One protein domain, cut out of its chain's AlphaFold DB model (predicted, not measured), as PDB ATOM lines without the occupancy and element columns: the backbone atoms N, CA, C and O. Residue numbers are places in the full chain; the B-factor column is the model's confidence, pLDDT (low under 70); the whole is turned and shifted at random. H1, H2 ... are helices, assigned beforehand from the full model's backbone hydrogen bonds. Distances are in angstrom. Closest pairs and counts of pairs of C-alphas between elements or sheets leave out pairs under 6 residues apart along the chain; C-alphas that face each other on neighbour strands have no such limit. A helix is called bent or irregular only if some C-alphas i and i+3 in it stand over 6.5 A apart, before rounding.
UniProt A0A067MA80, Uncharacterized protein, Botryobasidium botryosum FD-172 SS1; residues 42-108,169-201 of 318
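Overview. This is residues 42 to 108 and 169 to 201 of the 318 residues of an uncharacterized protein of Botryobasidium botryosum FD-172 SS1 (UniProt A0A067MA80). A helical hairpin of H4 and H5 makes the core, with H3 packed on one side of it and, on the other side, H6 and H7 joined in a V. At one end of the long axis H1 and H2 form a loose arm that touches no helix. The printed part has 100 residues with seven named helices, H1 to H7 in order along the chain, and no named strand; the class is all helix. It is compact, with a radius of gyration of the C-alphas of 14.4 A, yet elongated in outline, spanning 48 by 29 by 26 A.

Along the chain. H1 is residues 43 to 46, beginning at C-alpha 43 (-51.822, -20.041, -55.262). H2 is residues 53 to 60 and irregular, with C-alphas 56 and 59 9.2 A apart. H3 is residues 64 to 72, 12.3 A long, and H4 is residues 77 to 85, 11.7 A long. H5, residues 88 to 106, is the longest helix, 24.6 A from C-alpha 88 (-45.851, -18.228, -50.195); it is irregular, with C-alphas 93 and 96 7.3 A apart, and has a kink of 54 degrees near residue 95. H6 is residues 171 to 182, 17.5 A long. H7 is residues 185 to 199, 20.6 A long, ending at C-alpha 199 (-54.721, -31.867, -38.593).

Arrangement. H5 is the hub, touching three helices. H4 and H5 form a hairpin at a shallow tilt of 18 degrees, opposite ways; their closest C-alphas, of Ala 84 and Leu 91, are 4.1 A apart. H3 touches H5 along residues 90 to 97 of H5 alone, the same way at a shallow tilt of 30 degrees, closest at the C-alphas of Ala 68 and Ala 93, 5.3 A. H7 and H5 only just touch, with 3 pairs of C-alphas within 8 A, at a steep tilt of 63 degrees; the closest are those of Cys 99 and Thr 198, 5.7 A. H6 is close to H4 but not clearly touching, closest at the C-alphas of Arg 78 and Phe 179, 7.4 A. H6 and H7 are likewise close but not clearly touching, at a steep tilt of 43 degrees, opposite ways, with the C-alphas of Ile 180 and Lys 188 closest at 6.9 A. H2 is close to H5 but not clearly touching, the C-alphas of Ile 53 and His 89 being closest at 7.9 A. H1 and H2 are apart. In H3, H4 and H7 every O i to N i+4 pair is within hydrogen-bond range; in H2 it is 2 of 4, in H5 13 of 15 and in H6 7 of 8, and H1 is too short for such a pair.

Size, cuts and confidence. The C-alphas farthest apart are those of Gly 50 and Arg 169, at 49.2 A. Residues 109 to 168 are not printed, and C-alphas 108 and 169 are 10.9 A apart across this cut. Of the links that are printed whole, H1 to H2 is short and the others are tight. Mean pLDDT of the printed part is 76.9; residues 42 to 57, 169 to 174 and 196 to 201 are under 70.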
ATOM      1  N   ASP A  42     -54.133 -23.729 -56.660       36.34
ATOM      2  CA  ASP A  42     -52.823 -23.284 -57.034       36.34
ATOM      3  C   ASP A  42     -52.726 -21.786 -56.726       36.34
ATOM      4  O   ASP A  42     -53.198 -20.937 -57.485       36.34
ATOM      5  N   VAL A  43     -52.170 -21.434 -55.564       39.84
ATOM      6  CA  VAL A  43     -51.822 -20.041 -55.262       39.84
ATOM      7  C   VAL A  43     -50.638 -19.621 -56.148       39.84
ATOM      8  O   VAL A  43     -50.377 -18.426 -56.270       39.84
ATOM      9  N   ALA A  44     -50.000 -20.546 -56.891       36.16
ATOM     10  CA  ALA A  44     -49.107 -20.162 -57.981       36.16
ATOM     11  C   ALA A  44     -49.843 -19.417 -59.111       36.16
ATOM     12  O   ALA A  44     -49.196 -18.692 -59.868       36.16
ATOM     13  N   SER A  45     -51.183 -19.448 -59.166       39.28
ATOM     14  CA  SER A  45     -51.962 -18.679 -60.150       39.28
ATOM     15  C   SER A  45     -51.977 -17.158 -59.927       39.28
ATOM     16  O   SER A  45     -52.559 -16.429 -60.733       39.28
ATOM     17  N   ARG A  46     -51.318 -16.637 -58.878       42.84
ATOM     18  CA  ARG A  46     -51.067 -15.190 -58.729       42.84
ATOM     19  C   ARG A  46     -49.624 -14.841 -58.392       42.84
ATOM     20  O   ARG A  46     -49.373 -13.797 -57.798       42.84
ATOM     21  N   THR A  47     -48.663 -15.646 -58.834       45.84
ATOM     22  CA  THR A  47     -47.354 -15.056 -59.140       45.84
ATOM     23  C   THR A  47     -47.600 -14.111 -60.318       45.84
ATOM     24  O   THR A  47     -48.068 -14.593 -61.354       45.84
ATOM     25  N   PRO A  48     -47.390 -12.785 -60.211       45.06
ATOM     26  CA  PRO A  48     -47.463 -11.925 -61.384       45.06
ATOM     27  C   PRO A  48     -46.500 -12.515 -62.410       45.06
ATOM     28  O   PRO A  48     -45.324 -12.708 -62.095       45.06
ATOM     29  N   ALA A  49     -47.019 -12.907 -63.574       47.09
ATOM     30  CA  ALA A  49     -46.233 -13.588 -64.590       47.09
ATOM     31  C   ALA A  49     -44.949 -12.780 -64.857       47.09
ATOM     32  O   ALA A  49     -45.021 -11.654 -65.343       47.09
ATOM     33  N   GLY A  50     -43.791 -13.337 -64.479       56.62
ATOM     34  CA  GLY A  50     -42.476 -12.735 -64.718       56.62
ATOM     35  C   GLY A  50     -41.656 -12.291 -63.499       56.62
ATOM     36  O   GLY A  50     -40.522 -11.871 -63.707       56.62
ATOM     37  N   LEU A  51     -42.150 -12.390 -62.256       57.91
ATOM     38  CA  LEU A  51     -41.324 -12.102 -61.067       57.91
ATOM     39  C   LEU A  51     -40.623 -13.359 -60.533       57.91
ATOM     40  O   LEU A  51     -41.248 -14.385 -60.273       57.91
ATOM     41  N   THR A  52     -39.311 -13.260 -60.340       67.88
ATOM     42  CA  THR A  52     -38.485 -14.269 -59.666       67.88
ATOM     43  C   THR A  52     -38.725 -14.255 -58.152       67.88
ATOM     44  O   THR A  52     -39.115 -13.235 -57.583       67.88
ATOM     45  N   ILE A  53     -38.418 -15.365 -57.473       61.03
ATOM     46  CA  ILE A  53     -38.452 -15.483 -56.000       61.03
ATOM     47  C   ILE A  53     -37.676 -14.334 -55.335       61.03
ATOM     48  O   ILE A  53     -38.157 -13.715 -54.386       61.03
ATOM     49  N   ALA A  54     -36.519 -13.984 -55.904       59.69
ATOM     50  CA  ALA A  54     -35.680 -12.882 -55.446       59.69
ATOM     51  C   ALA A  54     -36.391 -11.520 -55.500       59.69
ATOM     52  O   ALA A  54     -36.206 -10.684 -54.621       59.69
ATOM     53  N   GLN A  55     -37.239 -11.301 -56.505       64.44
ATOM     54  CA  GLN A  55     -38.019 -10.070 -56.633       64.44
ATOM     55  C   GLN A  55     -39.256 -10.057 -55.721       64.44
ATOM     56  O   GLN A  55     -39.717  -8.982 -55.352       64.44
ATOM     57  N   LEU A  56     -39.779 -11.228 -55.334       65.44
ATOM     58  CA  LEU A  56     -40.924 -11.361 -54.423       65.44
ATOM     59  C   LEU A  56     -40.536 -11.246 -52.943       65.44
ATOM     60  O   LEU A  56     -41.353 -10.811 -52.134       65.44
ATOM     61  N   LEU A  57     -39.314 -11.647 -52.588       67.75
ATOM     62  CA  LEU A  57     -38.797 -11.593 -51.216       67.75
ATOM     63  C   LEU A  57     -37.943 -10.347 -50.941       67.75
ATOM     64  O   LEU A  57     -37.664 -10.035 -49.784       67.75
ATOM     65  N   GLY A  58     -37.524  -9.623 -51.983       75.75
ATOM     66  CA  GLY A  58     -36.672  -8.444 -51.844       75.75
ATOM     67  C   GLY A  58     -35.364  -8.782 -51.124       75.75
ATOM     68  O   GLY A  58     -34.583  -9.612 -51.587       75.75
ATOM     69  N   SER A  59     -35.124  -8.151 -49.972       70.19
ATOM     70  CA  SER A  59     -33.943  -8.403 -49.132       70.19
ATOM     71  C   SER A  59     -33.954  -9.763 -48.421       70.19
ATOM     72  O   SER A  59     -32.911 -10.185 -47.929       70.19
ATOM     73  N   LEU A  60     -35.090 -10.468 -48.387       73.31
ATOM     74  CA  LEU A  60     -35.237 -11.803 -47.791       73.31
ATOM     75  C   LEU A  60     -35.000 -12.939 -48.797       73.31
ATOM     76  O   LEU A  60     -35.475 -14.054 -48.595       73.31
ATOM     77  N   ASN A  61     -34.265 -12.682 -49.883       80.31
ATOM     78  CA  ASN A  61     -33.840 -13.708 -50.838       80.31
ATOM     79  C   ASN A  61     -32.733 -14.603 -50.245       80.31
ATOM     80  O   ASN A  61     -31.586 -14.594 -50.693       80.31
ATOM     81  N   LEU A  62     -33.081 -15.329 -49.186       84.56
ATOM     82  CA  LEU A  62     -32.227 -16.272 -48.481       84.56
ATOM     83  C   LEU A  62     -32.533 -17.704 -48.947       84.56
ATOM     84  O   LEU A  62     -33.662 -17.983 -49.362       84.56
ATOM     85  N   PRO A  63     -31.566 -18.633 -48.844       87.88
ATOM     86  CA  PRO A  63     -31.836 -20.057 -49.014       87.88
ATOM     87  C   PRO A  63     -32.952 -20.531 -48.073       87.88
ATOM     88  O   PRO A  63     -33.072 -20.040 -46.946       87.88
ATOM     89  N   THR A  64     -33.754 -21.502 -48.515       87.44
ATOM     90  CA  THR A  64     -34.879 -22.047 -47.737       87.44
ATOM     91  C   THR A  64     -34.435 -22.552 -46.364       87.44
ATOM     92  O   THR A  64     -35.163 -22.380 -45.393       87.44
ATOM     93  N   GLU A  65     -33.222 -23.087 -46.253       91.50
ATOM     94  CA  GLU A  65     -32.618 -23.544 -45.001       91.50
ATOM     95  C   GLU A  65     -32.393 -22.386 -44.023       91.50
ATOM     96  O   GLU A  65     -32.623 -22.524 -42.827       91.50
ATOM     97  N   SER A  66     -31.987 -21.216 -44.526       93.12
ATOM     98  CA  SER A  66     -31.817 -20.015 -43.697       93.12
ATOM     99  C   SER A  66     -33.153 -19.462 -43.224       93.12
ATOM    100  O   SER A  66     -33.275 -19.046 -42.076       93.12
ATOM    101  N   LEU A  67     -34.170 -19.498 -44.086       92.56
ATOM    102  CA  LEU A  67     -35.530 -19.136 -43.699       92.56
ATOM    103  C   LEU A  67     -36.074 -20.102 -42.640       92.56
ATOM    104  O   LEU A  67     -36.644 -19.647 -41.656       92.56
ATOM    105  N   ALA A  68     -35.848 -21.409 -42.796       92.19
ATOM    106  CA  ALA A  68     -36.239 -22.411 -41.807       92.19
ATOM    107  C   ALA A  68     -35.572 -22.161 -40.443       92.19
ATOM    108  O   ALA A  68     -36.269 -22.148 -39.434       92.19
ATOM    109  N   MET A  69     -34.269 -21.844 -40.417       94.19
ATOM    110  CA  MET A  69     -33.570 -21.467 -39.179       94.19
ATOM    111  C   MET A  69     -34.177 -20.223 -38.516       94.19
ATOM    112  O   MET A  69     -34.304 -20.185 -37.300       94.19
ATOM    113  N   ILE A  70     -34.601 -19.216 -39.292       94.94
ATOM    114  CA  ILE A  70     -35.301 -18.043 -38.739       94.94
ATOM    115  C   ILE A  70     -36.631 -18.459 -38.102       94.94
ATOM    116  O   ILE A  70     -36.963 -17.980 -37.022       94.94
ATOM    117  N   PHE A  71     -37.394 -19.340 -38.754       95.44
ATOM    118  CA  PHE A  71     -38.638 -19.854 -38.186       95.44
ATOM    119  C   PHE A  71     -38.399 -20.657 -36.901       95.44
ATOM    120  O   PHE A  71     -39.193 -20.527 -35.971       95.44
ATOM    121  N   ASP A  72     -37.326 -21.444 -36.818       94.00
ATOM    122  CA  ASP A  72     -37.009 -22.253 -35.635       94.00
ATOM    123  C   ASP A  72     -36.797 -21.419 -34.361       94.00
ATOM    124  O   ASP A  72     -37.113 -21.900 -33.273       94.00
ATOM    125  N   GLU A  73     -36.384 -20.157 -34.502       96.56
ATOM    126  CA  GLU A  73     -36.238 -19.190 -33.402       96.56
ATOM    127  C   GLU A  73     -37.568 -18.540 -32.963       96.56
ATOM    128  O   GLU A  73     -37.610 -17.804 -31.979       96.56
ATOM    129  N   ILE A  74     -38.675 -18.769 -33.682       95.38
ATOM    130  CA  ILE A  74     -39.979 -18.178 -33.353       95.38
ATOM    131  C   ILE A  74     -40.786 -19.152 -32.497       95.38
ATOM    132  O   ILE A  74     -41.257 -20.186 -32.979       95.38
ATOM    133  N   ASP A  75     -40.989 -18.814 -31.226       91.44
ATOM    134  CA  ASP A  75     -41.720 -19.647 -30.255       91.44
ATOM    135  C   ASP A  75     -43.236 -19.415 -30.230       91.44
ATOM    136  O   ASP A  75     -43.983 -20.256 -29.726       91.44
ATOM    137  N   ASP A  76     -43.717 -18.305 -30.790       89.94
ATOM    138  CA  ASP A  76     -45.143 -17.986 -30.826       89.94
ATOM    139  C   ASP A  76     -45.769 -18.309 -32.189       89.94
ATOM    140  O   ASP A  76     -45.300 -17.883 -33.247       89.94
ATOM    141  N   PHE A  77     -46.883 -19.050 -32.171       88.50
ATOM    142  CA  PHE A  77     -47.597 -19.423 -33.394       88.50
ATOM    143  C   PHE A  77     -48.076 -18.208 -34.196       88.50
ATOM    144  O   PHE A  77     -48.082 -18.261 -35.422       88.50
ATOM    145  N   ARG A  78     -48.509 -17.131 -33.533       90.69
ATOM    146  CA  ARG A  78     -49.064 -15.941 -34.192       90.69
ATOM    147  C   ARG A  78     -47.966 -15.218 -34.952       90.69
ATOM    148  O   ARG A  78     -48.169 -14.893 -36.118       90.69
ATOM    149  N   ASP A  79     -46.806 -15.051 -34.326       93.31
ATOM    150  CA  ASP A  79     -45.645 -14.404 -34.942       93.31
ATOM    151  C   ASP A  79     -45.148 -15.209 -36.149       93.31
ATOM    152  O   ASP A  79     -44.971 -14.661 -37.241       93.31
ATOM    153  N   ALA A  80     -45.030 -16.532 -35.990       93.81
ATOM    154  CA  ALA A  80     -44.659 -17.424 -37.083       93.81
ATOM    155  C   ALA A  80     -45.703 -17.388 -38.210       93.81
ATOM    156  O   ALA A  80     -45.348 -17.330 -39.386       93.81
ATOM    157  N   PHE A  81     -46.998 -17.396 -37.875       92.44
ATOM    158  CA  PHE A  81     -48.065 -17.354 -38.869       92.44
ATOM    159  C   PHE A  81     -48.040 -16.036 -39.632       92.44
ATOM    160  O   PHE A  81     -48.094 -16.059 -40.855       92.44
ATOM    161  N   CYS A  82     -47.915 -14.901 -38.943       92.56
ATOM    162  CA  CYS A  82     -47.840 -13.588 -39.572       92.56
ATOM    163  C   CYS A  82     -46.661 -13.493 -40.546       92.56
ATOM    164  O   CYS A  82     -46.860 -13.019 -41.660       92.56
ATOM    165  N   LEU A  83     -45.476 -13.990 -40.171       92.62
ATOM    166  CA  LEU A  83     -44.308 -14.017 -41.058       92.62
ATOM    167  C   LEU A  83     -44.521 -14.939 -42.266       92.62
ATOM    168  O   LEU A  83     -44.260 -14.557 -43.403       92.62
ATOM    169  N   ALA A  84     -45.017 -16.152 -42.034       91.25
ATOM    170  CA  ALA A  84     -45.330 -17.093 -43.102       91.25
ATOM    171  C   ALA A  84     -46.382 -16.533 -44.067       91.25
ATOM    172  O   ALA A  84     -46.302 -16.731 -45.276       91.25
ATOM    173  N   TYR A  85     -47.357 -15.802 -43.536       89.06
ATOM    174  CA  TYR A  85     -48.473 -15.271 -44.294       89.06
ATOM    175  C   TYR A  85     -48.064 -14.203 -45.316       89.06
ATOM    176  O   TYR A  85     -48.731 -14.049 -46.340       89.06
ATOM    177  N   THR A  86     -46.962 -13.481 -45.091       88.25
ATOM    178  CA  THR A  86     -46.560 -12.394 -45.993       88.25
ATOM    179  C   THR A  86     -46.113 -12.881 -47.371       88.25
ATOM    180  O   THR A  86     -46.101 -12.089 -48.313       88.25
ATOM    181  N   ASN A  87     -45.702 -14.149 -47.513       86.69
ATOM    182  CA  ASN A  87     -45.198 -14.689 -48.776       86.69
ATOM    183  C   ASN A  87     -45.321 -16.223 -48.845       86.69
ATOM    184  O   ASN A  87     -44.988 -16.921 -47.895       86.69
ATOM    185  N   THR A  88     -45.705 -16.773 -49.998       83.94
ATOM    186  CA  THR A  88     -45.851 -18.228 -50.195       83.94
ATOM    187  C   THR A  88     -44.553 -19.021 -50.000       83.94
ATOM    188  O   THR A  88     -44.611 -20.155 -49.529       83.94
ATOM    189  N   HIS A  89     -43.384 -18.447 -50.297       85.19
ATOM    190  CA  HIS A  89     -42.084 -19.058 -50.001       85.19
ATOM    191  C   HIS A  89     -41.776 -19.073 -48.506       85.19
ATOM    192  O   HIS A  89     -41.243 -20.065 -48.015       85.19
ATOM    193  N   LEU A  90     -42.143 -18.013 -47.775       90.38
ATOM    194  CA  LEU A  90     -42.023 -17.990 -46.315       90.38
ATOM    195  C   LEU A  90     -42.983 -18.994 -45.683       90.38
ATOM    196  O   LEU A  90     -42.588 -19.710 -44.771       90.38
ATOM    197  N   LEU A  91     -44.204 -19.116 -46.210       87.31
ATOM    198  CA  LEU A  91     -45.140 -20.152 -45.789       87.31
ATOM    199  C   LEU A  91     -44.571 -21.555 -46.005       87.31
ATOM    200  O   LEU A  91     -44.626 -22.365 -45.086       87.31
ATOM    201  N   ALA A  92     -43.996 -21.835 -47.177       86.06
ATOM    202  CA  ALA A  92     -43.383 -23.129 -47.462       86.06
ATOM    203  C   ALA A  92     -42.181 -23.420 -46.544       86.06
ATOM    204  O   ALA A  92     -42.069 -24.526 -46.021       86.06
ATOM    205  N   ALA A  93     -41.315 -22.428 -46.302       90.31
ATOM    206  CA  ALA A  93     -40.161 -22.571 -45.413       90.31
ATOM    207  C   ALA A  93     -40.568 -22.745 -43.936       90.31
ATOM    208  O   ALA A  93     -39.995 -23.563 -43.223       90.31
ATOM    209  N   GLY A  94     -41.577 -21.998 -43.481       89.56
ATOM    210  CA  GLY A  94     -42.046 -21.990 -42.096       89.56
ATOM    211  C   GLY A  94     -43.082 -23.056 -41.757       89.56
ATOM    212  O   GLY A  94     -43.422 -23.222 -40.584       89.56
ATOM    213  N   GLN A  95     -43.590 -23.796 -42.748       86.00
ATOM    214  CA  GLN A  95     -44.663 -24.771 -42.549       86.00
ATOM    215  C   GLN A  95     -44.308 -25.791 -41.464       86.00
ATOM    216  O   GLN A  95     -45.122 -26.037 -40.578       86.00
ATOM    217  N   GLY A  96     -43.092 -26.345 -41.482       83.44
ATOM    218  CA  GLY A  96     -42.644 -27.319 -40.480       83.44
ATOM    219  C   GLY A  96     -42.728 -26.781 -39.048       83.44
ATOM    220  O   GLY A  96     -43.285 -27.444 -38.169       83.44
ATOM    221  N   ARG A  97     -42.261 -25.547 -38.829       90.06
ATOM    222  CA  ARG A  97     -42.335 -24.879 -37.526       90.06
ATOM    223  C   ARG A  97     -43.771 -24.579 -37.116       90.06
ATOM    224  O   ARG A  97     -44.147 -24.872 -35.986       90.06
ATOM    225  N   LEU A  98     -44.591 -24.054 -38.027       88.06
ATOM    226  CA  LEU A  98     -46.011 -23.797 -37.770       88.06
ATOM    227  C   LEU A  98     -46.742 -25.067 -37.327       88.06
ATOM    228  O   LEU A  98     -47.482 -25.042 -36.345       88.06
ATOM    229  N   CYS A  99     -46.485 -26.189 -38.006       81.12
ATOM    230  CA  CYS A  99     -46.996 -27.499 -37.620       81.12
ATOM    231  C   CYS A  99     -46.557 -27.887 -36.201       81.12
ATOM    232  O   CYS A  99     -47.375 -28.371 -35.417       81.12
ATOM    233  N   ALA A 100     -45.281 -27.690 -35.862       80.69
ATOM    234  CA  ALA A 100     -44.749 -28.010 -34.540       80.69
ATOM    235  C   ALA A 100     -45.392 -27.150 -33.438       80.69
ATOM    236  O   ALA A 100     -45.859 -27.695 -32.439       80.69
ATOM    237  N   LEU A 101     -45.498 -25.835 -33.650       83.81
ATOM    238  CA  LEU A 101     -46.131 -24.899 -32.714       83.81
ATOM    239  C   LEU A 101     -47.616 -25.218 -32.499       83.81
ATOM    240  O   LEU A 101     -48.095 -25.210 -31.366       83.81
ATOM    241  N   LEU A 102     -48.336 -25.570 -33.570       77.94
ATOM    242  CA  LEU A 102     -49.719 -26.037 -33.473       77.94
ATOM    243  C   LEU A 102     -49.821 -27.317 -32.641       77.94
ATOM    244  O   LEU A 102     -50.648 -27.385 -31.738       77.94
ATOM    245  N   ARG A 103     -48.955 -28.310 -32.876       73.25
ATOM    246  CA  ARG A 103     -48.954 -29.561 -32.096       73.25
ATOM    247  C   ARG A 103     -48.685 -29.319 -30.615       73.25
ATOM    248  O   ARG A 103     -49.412 -29.858 -29.786       73.25
ATOM    249  N   VAL A 104     -47.691 -28.493 -30.282       75.50
ATOM    250  CA  VAL A 104     -47.384 -28.131 -28.888       75.50
ATOM    251  C   VAL A 104     -48.577 -27.440 -28.234       75.50
ATOM    252  O   VAL A 104     -48.891 -27.729 -27.083       75.50
ATOM    253  N   ARG A 105     -49.287 -26.573 -28.963       74.81
ATOM    254  CA  ARG A 105     -50.477 -25.892 -28.446       74.81
ATOM    255  C   ARG A 105     -51.641 -26.855 -28.200       74.81
ATOM    256  O   ARG A 105     -52.193 -26.879 -27.101       74.81
ATOM    257  N   GLU A 106     -52.011 -27.645 -29.207       71.88
ATOM    258  CA  GLU A 106     -53.168 -28.549 -29.133       71.88
ATOM    259  C   GLU A 106     -52.929 -29.700 -28.140       71.88
ATOM    260  O   GLU A 106     -53.821 -30.086 -27.383       71.88
ATOM    261  N   ALA A 107     -51.698 -30.208 -28.079       72.81
ATOM    262  CA  ALA A 107     -51.306 -31.339 -27.248       72.81
ATOM    263  C   ALA A 107     -50.284 -30.947 -26.173       72.81
ATOM    264  O   ALA A 107     -49.375 -31.708 -25.870       72.81
ATOM    265  N   HIS A 108     -50.451 -29.785 -25.538       75.81
ATOM    266  CA  HIS A 108     -49.589 -29.333 -24.433       75.81
ATOM    267  C   HIS A 108     -49.578 -30.269 -23.207       75.81
ATOM    268  O   HIS A 108     -48.815 -30.041 -22.276       75.81
ATOM    269  N   ARG A 169     -56.062 -23.467 -17.973       58.59
ATOM    270  CA  ARG A 169     -55.046 -22.405 -18.108       58.59
ATOM    271  C   ARG A 169     -55.450 -21.458 -19.245       58.59
ATOM    272  O   ARG A 169     -55.270 -21.757 -20.421       58.59
ATOM    273  N   ARG A 170     -56.035 -20.311 -18.877       49.53
ATOM    274  CA  ARG A 170     -56.767 -19.423 -19.801       49.53
ATOM    275  C   ARG A 170     -55.850 -18.670 -20.765       49.53
ATOM    276  O   ARG A 170     -56.341 -17.988 -21.656       49.53
ATOM    277  N   SER A 171     -54.536 -18.788 -20.583       51.41
ATOM    278  CA  SER A 171     -53.562 -17.861 -21.156       51.41
ATOM    279  C   SER A 171     -53.399 -17.995 -22.669       51.41
ATOM    280  O   SER A 171     -53.294 -16.983 -23.345       51.41
ATOM    281  N   HIS A 172     -53.426 -19.209 -23.227       54.03
ATOM    282  CA  HIS A 172     -53.116 -19.387 -24.654       54.03
ATOM    283  C   HIS A 172     -54.355 -19.290 -25.551       54.03
ATOM    284  O   HIS A 172     -54.273 -18.777 -26.663       54.03
ATOM    285  N   ASN A 173     -55.525 -19.715 -25.065       63.47
ATOM    286  CA  ASN A 173     -56.721 -19.781 -25.908       63.47
ATOM    287  C   ASN A 173     -57.405 -18.426 -26.101       63.47
ATOM    288  O   ASN A 173     -57.938 -18.184 -27.179       63.47
ATOM    289  N   PHE A 174     -57.386 -17.529 -25.108       69.75
ATOM    290  CA  PHE A 174     -58.033 -16.219 -25.255       69.75
ATOM    291  C   PHE A 174     -57.269 -15.309 -26.222       69.75
ATOM    292  O   PHE A 174     -57.865 -14.736 -27.130       69.75
ATOM    293  N   GLU A 175     -55.946 -15.206 -26.071       75.88
ATOM    294  CA  GLU A 175     -55.136 -14.380 -26.968       75.88
ATOM    295  C   GLU A 175     -55.119 -14.926 -28.396       75.88
ATOM    296  O   GLU A 175     -55.154 -14.155 -29.354       75.88
ATOM    297  N   TYR A 176     -55.111 -16.252 -28.544       78.06
ATOM    298  CA  TYR A 176     -55.262 -16.900 -29.837       78.06
ATOM    299  C   TYR A 176     -56.642 -16.634 -30.444       78.06
ATOM    300  O   TYR A 176     -56.731 -16.265 -31.609       78.06
ATOM    301  N   PHE A 177     -57.721 -16.741 -29.664       79.38
ATOM    302  CA  PHE A 177     -59.063 -16.410 -30.140       79.38
ATOM    303  C   PHE A 177     -59.159 -14.949 -30.597       79.38
ATOM    304  O   PHE A 177     -59.683 -14.678 -31.676       79.38
ATOM    305  N   GLU A 178     -58.599 -14.008 -29.832       85.00
ATOM    306  CA  GLU A 178     -58.536 -12.600 -30.231       85.00
ATOM    307  C   GLU A 178     -57.679 -12.387 -31.482       85.00
ATOM    308  O   GLU A 178     -58.060 -11.604 -32.353       85.00
ATOM    309  N   PHE A 179     -56.557 -13.096 -31.614       86.81
ATOM    310  CA  PHE A 179     -55.748 -13.097 -32.831       86.81
ATOM    311  C   PHE A 179     -56.567 -13.563 -34.041       86.81
ATOM    312  O   PHE A 179     -56.692 -12.820 -35.013       86.81
ATOM    313  N   ILE A 180     -57.221 -14.726 -33.951       85.69
ATOM    314  CA  ILE A 180     -58.084 -15.241 -35.020       85.69
ATOM    315  C   ILE A 180     -59.215 -14.264 -35.321       85.69
ATOM    316  O   ILE A 180     -59.538 -14.043 -36.484       85.69
ATOM    317  N   ARG A 181     -59.810 -13.620 -34.311       84.94
ATOM    318  CA  ARG A 181     -60.887 -12.646 -34.515       84.94
ATOM    319  C   ARG A 181     -60.422 -11.443 -35.341       84.94
ATOM    320  O   ARG A 181     -61.204 -10.979 -36.175       84.94
ATOM    321  N   LYS A 182     -59.173 -10.999 -35.145       90.31
ATOM    322  CA  LYS A 182     -58.526  -9.886 -35.863       90.31
ATOM    323  C   LYS A 182     -58.140 -10.214 -37.309       90.31
ATOM    324  O   LYS A 182     -57.995  -9.279 -38.088       90.31
ATOM    325  N   LEU A 183     -58.023 -11.493 -37.675       88.75
ATOM    326  CA  LEU A 183     -57.735 -11.897 -39.053       88.75
ATOM    327  C   LEU A 183     -58.868 -11.492 -40.015       88.75
ATOM    328  O   LEU A 183     -60.065 -11.649 -39.724       88.75
ATOM    329  N   LEU A 184     -58.484 -11.021 -41.199       90.12
ATOM    330  CA  LEU A 184     -59.380 -10.761 -42.321       90.12
ATOM    331  C   LEU A 184     -59.962 -12.081 -42.864       90.12
ATOM    332  O   LEU A 184     -59.399 -13.152 -42.632       90.12
ATOM    333  N   PRO A 185     -61.093 -12.059 -43.597       88.00
ATOM    334  CA  PRO A 185     -61.748 -13.291 -44.052       88.00
ATOM    335  C   PRO A 185     -60.835 -14.236 -44.847       88.00
ATOM    336  O   PRO A 185     -60.883 -15.446 -44.653       88.00
ATOM    337  N   TYR A 186     -59.970 -13.688 -45.702       83.25
ATOM    338  CA  TYR A 186     -59.037 -14.477 -46.508       83.25
ATOM    339  C   TYR A 186     -57.845 -15.008 -45.685       83.25
ATOM    340  O   TYR A 186     -57.354 -16.104 -45.943       83.25
ATOM    341  N   GLU A 187     -57.420 -14.281 -44.650       85.88
ATOM    342  CA  GLU A 187     -56.387 -14.719 -43.700       85.88
ATOM    343  C   GLU A 187     -56.896 -15.867 -42.830       85.88
ATOM    344  O   GLU A 187     -56.187 -16.851 -42.623       85.88
ATOM    345  N   LYS A 188     -58.157 -15.779 -42.382       84.81
ATOM    346  CA  LYS A 188     -58.854 -16.860 -41.669       84.81
ATOM    347  C   LYS A 188     -58.923 -18.127 -42.505       84.81
ATOM    348  O   LYS A 188     -58.690 -19.203 -41.974       84.81
ATOM    349  N   GLU A 189     -59.207 -18.003 -43.795       84.12
ATOM    350  CA  GLU A 189     -59.244 -19.151 -44.699       84.12
ATOM    351  C   GLU A 189     -57.868 -19.820 -44.811       84.12
ATOM    352  O   GLU A 189     -57.745 -21.029 -44.627       84.12
ATOM    353  N   CYS A 190     -56.804 -19.044 -45.034       81.31
ATOM    354  CA  CYS A 190     -55.440 -19.577 -45.054       81.31
ATOM    355  C   CYS A 190     -55.047 -20.225 -43.721       81.31
ATOM    356  O   CYS A 190     -54.464 -21.309 -43.713       81.31
ATOM    357  N   HIS A 191     -55.393 -19.586 -42.604       84.81
ATOM    358  CA  HIS A 191     -55.200 -20.129 -41.269       84.81
ATOM    359  C   HIS A 191     -55.920 -21.471 -41.090       84.81
ATOM    360  O   HIS A 191     -55.303 -22.451 -40.678       84.81
ATOM    361  N   ASN A 192     -57.207 -21.539 -41.432       80.56
ATOM    362  CA  ASN A 192     -58.002 -22.756 -41.300       80.56
ATOM    363  C   ASN A 192     -57.422 -23.877 -42.153       80.56
ATOM    364  O   ASN A 192     -57.264 -24.984 -41.659       80.56
ATOM    365  N   ARG A 193     -57.002 -23.574 -43.384       76.75
ATOM    366  CA  ARG A 193     -56.350 -24.548 -44.264       76.75
ATOM    367  C   ARG A 193     -55.014 -25.038 -43.720       76.75
ATOM    368  O   ARG A 193     -54.709 -26.215 -43.871       76.75
ATOM    369  N   LEU A 194     -54.221 -24.171 -43.087       77.81
ATOM    370  CA  LEU A 194     -52.987 -24.573 -42.407       77.81
ATOM    371  C   LEU A 194     -53.302 -25.512 -41.238       77.81
ATOM    372  O   LEU A 194     -52.714 -26.586 -41.162       77.81
ATOM    373  N   VAL A 195     -54.256 -25.136 -40.380       74.19
ATOM    374  CA  VAL A 195     -54.706 -25.953 -39.242       74.19
ATOM    375  C   VAL A 195     -55.254 -27.300 -39.715       74.19
ATOM    376  O   VAL A 195     -54.918 -28.342 -39.154       74.19
ATOM    377  N   GLU A 196     -56.045 -27.307 -40.782       68.94
ATOM    378  CA  GLU A 196     -56.565 -28.519 -41.406       68.94
ATOM    379  C   GLU A 196     -55.453 -29.365 -42.010       68.94
ATOM    380  O   GLU A 196     -55.439 -30.564 -41.769       68.94
ATOM    381  N   ALA A 197     -54.486 -28.780 -42.718       67.06
ATOM    382  CA  ALA A 197     -53.340 -29.507 -43.260       67.06
ATOM    383  C   ALA A 197     -52.477 -30.122 -42.145       67.06
ATOM    384  O   ALA A 197     -52.024 -31.256 -42.272       67.06
ATOM    385  N   THR A 198     -52.304 -29.421 -41.021       62.91
ATOM    386  CA  THR A 198     -51.633 -29.965 -39.827       62.91
ATOM    387  C   THR A 198     -52.444 -31.016 -39.089       62.91
ATOM    388  O   THR A 198     -51.865 -31.896 -38.454       62.91
ATOM    389  N   GLY A 199     -53.771 -30.913 -39.152       54.62
ATOM    390  CA  GLY A 199     -54.721 -31.867 -38.593       54.62
ATOM    391  C   GLY A 199     -55.044 -33.026 -39.536       54.62
ATOM    392  O   GLY A 199     -55.647 -33.999 -39.093       54.62
ATOM    393  N   SER A 200     -54.616 -32.956 -40.802       50.69
ATOM    394  CA  SER A 200     -54.777 -33.975 -41.846       50.69
ATOM    395  C   SER A 200     -53.782 -35.122 -41.663       50.69
ATOM    396  O   SER A 200     -53.234 -35.676 -42.612       50.69
ATOM    397  N   PHE A 201     -53.568 -35.541 -40.419       51.66
ATOM    398  CA  PHE A 201     -53.333 -36.956 -40.215       51.66
ATOM    399  C   PHE A 201     -54.625 -37.629 -40.636       51.66
ATOM    400  O   PHE A 201     -55.694 -37.308 -40.099       51.66
TER     401      PHE A 201